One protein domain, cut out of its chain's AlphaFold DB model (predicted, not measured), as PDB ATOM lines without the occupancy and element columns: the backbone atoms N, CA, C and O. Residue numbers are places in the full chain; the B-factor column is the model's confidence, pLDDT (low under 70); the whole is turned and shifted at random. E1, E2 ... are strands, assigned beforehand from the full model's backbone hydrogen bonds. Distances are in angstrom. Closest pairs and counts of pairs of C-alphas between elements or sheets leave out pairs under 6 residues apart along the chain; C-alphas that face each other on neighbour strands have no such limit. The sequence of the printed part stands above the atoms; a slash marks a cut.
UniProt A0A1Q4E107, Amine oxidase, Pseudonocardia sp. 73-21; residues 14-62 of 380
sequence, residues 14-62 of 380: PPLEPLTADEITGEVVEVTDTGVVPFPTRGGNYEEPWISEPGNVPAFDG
ATOM      1  N   PRO A  14     -45.265  13.566   3.088       58.75
ATOM      2  CA  PRO A  14     -44.605  12.296   2.849       58.75
ATOM      3  C   PRO A  14     -44.126  11.735   4.196       58.75
ATOM      4  O   PRO A  14     -44.037  12.483   5.178       58.75
ATOM      5  N   PRO A  15     -43.780  10.440   4.270       62.06
ATOM      6  CA  PRO A  15     -42.975   9.960   5.384       62.06
ATOM      7  C   PRO A  15     -41.720  10.839   5.487       62.06
ATOM      8  O   PRO A  15     -40.948  10.935   4.536       62.06
ATOM      9  N   LEU A  16     -41.567  11.537   6.614       64.56
ATOM     10  CA  LEU A  16     -40.352  12.288   6.917       64.56
ATOM     11  C   LEU A  16     -39.208  11.295   7.161       64.56
ATOM     12  O   LEU A  16     -39.428  10.229   7.748       64.56
ATOM     13  N   GLU A  17     -38.005  11.651   6.713       71.62
ATOM     14  CA  GLU A  17     -36.799  10.861   6.971       71.62
ATOM     15  C   GLU A  17     -36.587  10.686   8.490       71.62
ATOM     16  O   GLU A  17     -36.831  11.628   9.255       71.62
ATOM     17  N   PRO A  18     -36.144   9.505   8.959       78.75
ATOM     18  CA  PRO A  18     -35.901   9.265  10.372       78.75
ATOM     19  C   PRO A  18     -34.839  10.202  10.934       78.75
ATOM     20  O   PRO A  18     -33.711  10.276  10.437       78.75
ATOM     21  N   LEU A  19     -35.199  10.854  12.031       84.62
ATOM     22  CA  LEU A  19     -34.312  11.651  12.857       84.62
ATOM     23  C   LEU A  19     -34.302  11.051  14.260       84.62
ATOM     24  O   LEU A  19     -35.356  10.771  14.827       84.62
ATOM     25  N   THR A  20     -33.111  10.848  14.809       87.19
ATOM     26  CA  THR A  20     -32.915  10.472  16.211       87.19
ATOM     27  C   THR A  20     -32.311  11.654  16.943       87.19
ATOM     28  O   THR A  20     -31.301  12.207  16.505       87.19
ATOM     29  N   ALA A  21     -32.932  12.038  18.051       92.06
ATOM     30  CA  ALA A  21     -32.472  13.115  18.912       92.06
ATOM     31  C   ALA A  21     -32.355  12.634  20.358       92.06
ATOM     32  O   ALA A  21     -33.075  11.732  20.785       92.06
ATOM     33  N   ASP A  22     -31.449  13.256  21.099       92.69
ATOM     34  CA  ASP A  22     -31.405  13.178  22.552       92.69
ATOM     35  C   ASP A  22     -32.337  14.264  23.106       92.69
ATOM     36  O   ASP A  22     -32.083  15.461  22.959       92.69
ATOM     37  N   GLU A  23     -33.446  13.851  23.718       90.69
ATOM     38  CA  GLU A  23     -34.484  14.771  24.202       90.69
ATOM     39  C   GLU A  23     -34.047  15.606  25.418       90.69
ATOM     40  O   GLU A  23     -34.665  16.627  25.712       90.69
ATOM     41  N   ILE A  24     -32.976  15.213  26.116       91.69
ATOM     42  CA  ILE A  24     -32.467  15.935  27.292       91.69
ATOM     43  C   ILE A  24     -31.585  17.103  26.852       91.69
ATOM     44  O   ILE A  24     -31.699  18.216  27.365       91.69
ATOM     45  N   THR A  25     -30.676  16.845  25.917       94.81
ATOM     46  CA  THR A  25     -29.732  17.843  25.397       94.81
ATOM     47  C   THR A  25     -30.307  18.648  24.231       94.81
ATOM     48  O   THR A  25     -29.827  19.749  23.958       94.81
ATOM     49  N   GLY A  26     -31.331  18.121  23.552       93.31
ATOM     50  CA  GLY A  26     -31.881  18.680  22.317       93.31
ATOM     51  C   GLY A  26     -30.980  18.470  21.094       93.31
ATOM     52  O   GLY A  26     -31.154  19.157  20.087       93.31
ATOM     53  N   GLU A  27     -29.995  17.571  21.173       95.75
ATOM     54  CA  GLU A  27     -29.050  17.293  20.090       95.75
ATOM     55  C   GLU A  27     -29.608  16.266  19.097       95.75
ATOM     56  O   GLU A  27     -30.172  15.242  19.479       95.75
ATOM     57  N   VAL A  28     -29.401  16.512  17.800       95.00
ATOM     58  CA  VAL A  28     -29.651  15.515  16.753       95.00
ATOM     59  C   VAL A  28     -28.478  14.542  16.713       95.00
ATOM     60  O   VAL A  28     -27.364  14.925  16.366       95.00
ATOM     61  N   VAL A  29     -28.747  13.279  17.032       94.06
ATOM     62  CA  VAL A  29     -27.747  12.205  17.108       94.06
ATOM     63  C   VAL A  29     -27.519  11.571  15.739       94.06
ATOM     64  O   VAL A  29     -26.383  11.324  15.340       94.06
ATOM     65  N   GLU A  30     -28.601  11.303  15.009       91.75
ATOM     66  CA  GLU A  30     -28.544  10.615  13.723       91.75
ATOM     67  C   GLU A  30     -29.645  11.119  12.787       91.75
ATOM     68  O   GLU A  30     -30.790  11.329  13.195       91.75
ATOM     69  N   VAL A  31     -29.292  11.276  11.511       90.00
ATOM     70  CA  VAL A  31     -30.234  11.509  10.414       90.00
ATOM     71  C   VAL A  31     -29.991  10.426   9.375       90.00
ATOM     72  O   VAL A  31     -28.886  10.314   8.844       90.00
ATOM     73  N   THR A  32     -31.015   9.625   9.095       86.81
ATOM     74  CA  THR A  32     -30.958   8.598   8.049       86.81
ATOM     75  C   THR A  32     -31.743   9.080   6.837       86.81
ATOM     76  O   THR A  32     -32.952   9.220   6.937       86.81
ATOM     77  N   ASP A  33     -31.075   9.293   5.702       86.69
ATOM     78  CA  ASP A  33     -31.716   9.611   4.416       86.69
ATOM     79  C   ASP A  33     -31.720   8.359   3.527       86.69
ATOM     80  O   ASP A  33     -30.663   7.832   3.160       86.69
ATOM     81  N   THR A  34     -32.913   7.851   3.220       85.25
ATOM     82  CA  THR A  34     -33.099   6.640   2.401       85.25
ATOM     83  C   THR A  34     -33.402   6.924   0.927       85.25
ATOM     84  O   THR A  34     -33.584   5.989   0.141       85.25
ATOM     85  N   GLY A  35     -33.377   8.197   0.528       83.06
ATOM     86  CA  GLY A  35     -33.656   8.671  -0.819       83.06
ATOM     87  C   GLY A  35     -34.970   9.446  -0.925       83.06
ATOM     88  O   GLY A  35     -35.821   9.438  -0.049       83.06
ATOM     89  N   VAL A  36     -35.160  10.121  -2.059       82.62
ATOM     90  CA  VAL A  36     -36.286  11.047  -2.242       82.62
ATOM     91  C   VAL A  36     -37.605  10.304  -2.472       82.62
ATOM     92  O   VAL A  36     -37.800   9.678  -3.517       82.62
ATOM     93  N   VAL A  37     -38.556  10.475  -1.550       81.94
ATOM     94  CA  VAL A  37     -39.965  10.094  -1.735       81.94
ATOM     95  C   VAL A  37     -40.764  11.304  -2.246       81.94
ATOM     96  O   VAL A  37     -40.762  12.356  -1.603       81.94
ATOM     97  N   PRO A  38     -41.461  11.209  -3.397       82.44
ATOM     98  CA  PRO A  38     -42.285  12.306  -3.891       82.44
ATOM     99  C   PRO A  38     -43.416  12.661  -2.922       82.44
ATOM    100  O   PRO A  38     -44.118  11.786  -2.414       82.44
ATOM    101  N   PHE A  39     -43.646  13.959  -2.735       82.19
ATOM    102  CA  PHE A  39     -44.782  14.455  -1.965       82.19
ATOM    103  C   PHE A  39     -46.111  14.062  -2.635       82.19
ATOM    104  O   PHE A  39     -46.242  14.207  -3.859       82.19
ATOM    105  N   PRO A  40     -47.127  13.630  -1.862       82.94
ATOM    106  CA  PRO A  40     -48.483  13.501  -2.373       82.94
ATOM    107  C   PRO A  40     -48.974  14.831  -2.960       82.94
ATOM    108  O   PRO A  40     -48.935  15.876  -2.313       82.94
ATOM    109  N   THR A  41     -49.439  14.807  -4.209       84.31
ATOM    110  CA  THR A  41     -49.846  16.024  -4.937       84.31
ATOM    111  C   THR A  41     -51.297  16.433  -4.688       84.31
ATOM    112  O   THR A  41     -51.681  17.552  -5.021       84.31
ATOM    113  N   ARG A  42     -52.107  15.536  -4.114       85.69
ATOM    114  CA  ARG A  42     -53.533  15.744  -3.829       85.69
ATOM    115  C   ARG A  42     -53.750  15.960  -2.336       85.69
ATOM    116  O   ARG A  42     -53.077  15.327  -1.529       85.69
ATOM    117  N   GLY A  43     -54.670  16.860  -1.998       85.00
ATOM    118  CA  GLY A  43     -55.059  17.123  -0.612       85.00
ATOM    119  C   GLY A  43     -55.931  16.004  -0.043       85.00
ATOM    120  O   GLY A  43     -56.566  15.268  -0.798       85.00
ATOM    121  N   GLY A  44     -55.954  15.899   1.283       88.94
ATOM    122  CA  GLY A  44     -56.836  15.013   2.047       88.94
ATOM    123  C   GLY A  44     -57.608  15.790   3.111       88.94
ATOM    124  O   GLY A  44     -57.643  15.382   4.264       88.94
ATOM    125  N   ASN A  45     -58.155  16.950   2.752       89.62
ATOM    126  CA  ASN A  45     -58.899  17.811   3.664       89.62
ATOM    127  C   ASN A  45     -60.259  17.182   4.001       89.62
ATOM    128  O   ASN A  45     -61.028  16.839   3.100       89.62
ATOM    129  N   TYR A  46     -60.581  17.093   5.290       90.19
ATOM    130  CA  TYR A  46     -61.844  16.532   5.791       90.19
ATOM    131  C   TYR A  46     -62.710  17.531   6.564       90.19
ATOM    132  O   TYR A  46     -63.836  17.207   6.931       90.19
ATOM    133  N   GLU A  47     -62.217  18.745   6.806       89.50
ATOM    134  CA  GLU A  47     -63.007  19.798   7.441       89.50
ATOM    135  C   GLU A  47     -63.953  20.460   6.425       89.50
ATOM    136  O   GLU A  47     -63.602  20.657   5.256       89.50
ATOM    137  N   GLU A  48     -65.149  20.837   6.886       89.31
ATOM    138  CA  GLU A  48     -66.234  21.391   6.063       89.31
ATOM    139  C   GLU A  48     -65.792  22.502   5.088       89.31
ATOM    140  O   GLU A  48     -66.167  22.421   3.916       89.31
ATOM    141  N   PRO A  49     -64.969  23.500   5.478       89.00
ATOM    142  CA  PRO A  49     -64.596  24.583   4.567       89.00
ATOM    143  C   PRO A  49     -63.753  24.142   3.364       89.00
ATOM    144  O   PRO A  49     -63.660  24.890   2.390       89.00
ATOM    145  N   TRP A  50     -63.107  22.972   3.436       88.81
ATOM    146  CA  TRP A  50     -62.090  22.547   2.467       88.81
ATOM    147  C   TRP A  50     -62.374  21.200   1.804       88.81
ATOM    148  O   TRP A  50     -61.643  20.797   0.899       88.81
ATOM    149  N   ILE A  51     -63.435  20.508   2.223       89.81
ATOM    150  CA  ILE A  51     -63.779  19.173   1.727       89.81
ATOM    151  C   ILE A  51     -64.091  19.152   0.216       89.81
ATOM    152  O   ILE A  51     -63.871  18.140  -0.453       89.81
ATOM    153  N   SER A  52     -64.536  20.291  -0.328       91.88
ATOM    154  CA  SER A  52     -64.849  20.507  -1.746       91.88
ATOM    155  C   SER A  52     -63.760  21.248  -2.534       91.88
ATOM    156  O   SER A  52     -63.989  21.655  -3.677       91.88
ATOM    157  N   GLU A  53     -62.557  21.430  -1.967       90.81
ATOM    158  CA  GLU A  53     -61.443  22.050  -2.697       90.81
ATOM    159  C   GLU A  53     -61.065  21.237  -3.958       90.81
ATOM    160  O   GLU A  53     -61.003  20.002  -3.921       90.81
ATOM    161  N   PRO A  54     -60.742  21.899  -5.088       90.38
ATOM    162  CA  PRO A  54     -60.281  21.209  -6.287       90.38
ATOM    163  C   PRO A  54     -59.036  20.351  -6.022       90.38
ATOM    164  O   PRO A  54     -58.024  20.837  -5.520       90.38
ATOM    165  N   GLY A  55     -59.090  19.075  -6.410       88.00
ATOM    166  CA  GLY A  55     -57.981  18.132  -6.224       88.00
ATOM    167  C   GLY A  55     -57.922  17.471  -4.842       88.00
ATOM    168  O   GLY A  55     -56.976  16.719  -4.594       88.00
ATOM    169  N   ASN A  56     -58.913  17.712  -3.977       90.44
ATOM    170  CA  ASN A  56     -59.081  17.000  -2.713       90.44
ATOM    171  C   ASN A  56     -59.484  15.530  -2.935       90.44
ATOM    172  O   ASN A  56     -60.208  15.213  -3.885       90.44
ATOM    173  N   VAL A  57     -58.997  14.625  -2.084       89.56
ATOM    174  CA  VAL A  57     -59.304  13.190  -2.137       89.56
ATOM    175  C   VAL A  57     -59.572  12.650  -0.731       89.56
ATOM    176  O   VAL A  57     -58.670  12.695   0.108       89.56
ATOM    177  N   PRO A  58     -60.751  12.048  -0.495       89.88
ATOM    178  CA  PRO A  58     -61.880  11.916  -1.423       89.88
ATOM    179  C   PRO A  58     -62.516  13.270  -1.782       89.88
ATOM    180  O   PRO A  58     -62.425  14.237  -1.033       89.88
ATOM    181  N   ALA A  59     -63.124  13.340  -2.969       90.75
ATOM    182  CA  ALA A  59     -63.776  14.550  -3.459       90.75
ATOM    183  C   ALA A  59     -65.259  14.539  -3.078       90.75
ATOM    184  O   ALA A  59     -65.960  13.561  -3.349       90.75
ATOM    185  N   PHE A  60     -65.733  15.641  -2.503       92.19
ATOM    186  CA  PHE A  60     -67.138  15.851  -2.179       92.19
ATOM    187  C   PHE A  60     -67.597  17.219  -2.681       92.19
ATOM    188  O   PHE A  60     -66.820  18.169  -2.688       92.19
ATOM    189  N   ASP A  61     -68.872  17.343  -3.047       91.88
ATOM    190  CA  ASP A  61     -69.446  18.626  -3.484       91.88
ATOM    191  C   ASP A  61     -69.800  19.555  -2.303       91.88
ATOM    192  O   ASP A  61     -70.067  20.741  -2.489       91.88
ATOM    193  N   GLY A  62     -69.793  19.022  -1.077       91.31
ATOM    194  CA  GLY A  62     -70.123  19.721   0.163       91.31
ATOM    195  C   GLY A  62     -70.610  18.757   1.245       91.31
ATOM    196  O   GLY A  62     -70.623  17.537   1.053       91.31
TER     197      GLY A  62
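Overview. This is residues 14 to 62 of the 380 residues of the protein "Amine oxidase" of Pseudonocardia sp. 73-21 (UniProt A0A1Q4E107). This is a stretch of little regular structure: a small hairpin of two strands, E1 and E2, lies at one end, and a long unnamed stretch runs from it to a looped coil, residues 43 to 62, at the other end. The printed part has 49 residues with two named strands, E1 then E2, antiparallel, and no named helix; the class is all strand, though the strands hold only 9 of the 49 residues. It is extended, with a radius of gyration of the C-alphas of 17.4 A, and flat, spanning 48 by 26 by 10 A.

Along the chain. E1 is residues 19 to 22, 10.2 A long, beginning at C-alpha 19 (-34.312, 11.651, 12.857). E2 is residues 27 to 31, 11.3 A long, ending at C-alpha 31 (-30.234, 11.509, 10.414).

Arrangement. E1 and E2 form a hairpin over a tight link, antiparallel at 154 degrees. C-alphas 21 and 28 face each other at 4.3 A. N 20 and O 30, 2.9 A, and N 29 and O 20, 2.8 A, are within hydrogen-bond range.

Size, cuts and confidence. The farthest C-alphas, of Thr 25 and Asp 61, are 49.1 A apart. The printed part has no cut. Residues 32 to 62 hold no named element. Residues 14 to 16 have pLDDT under 70.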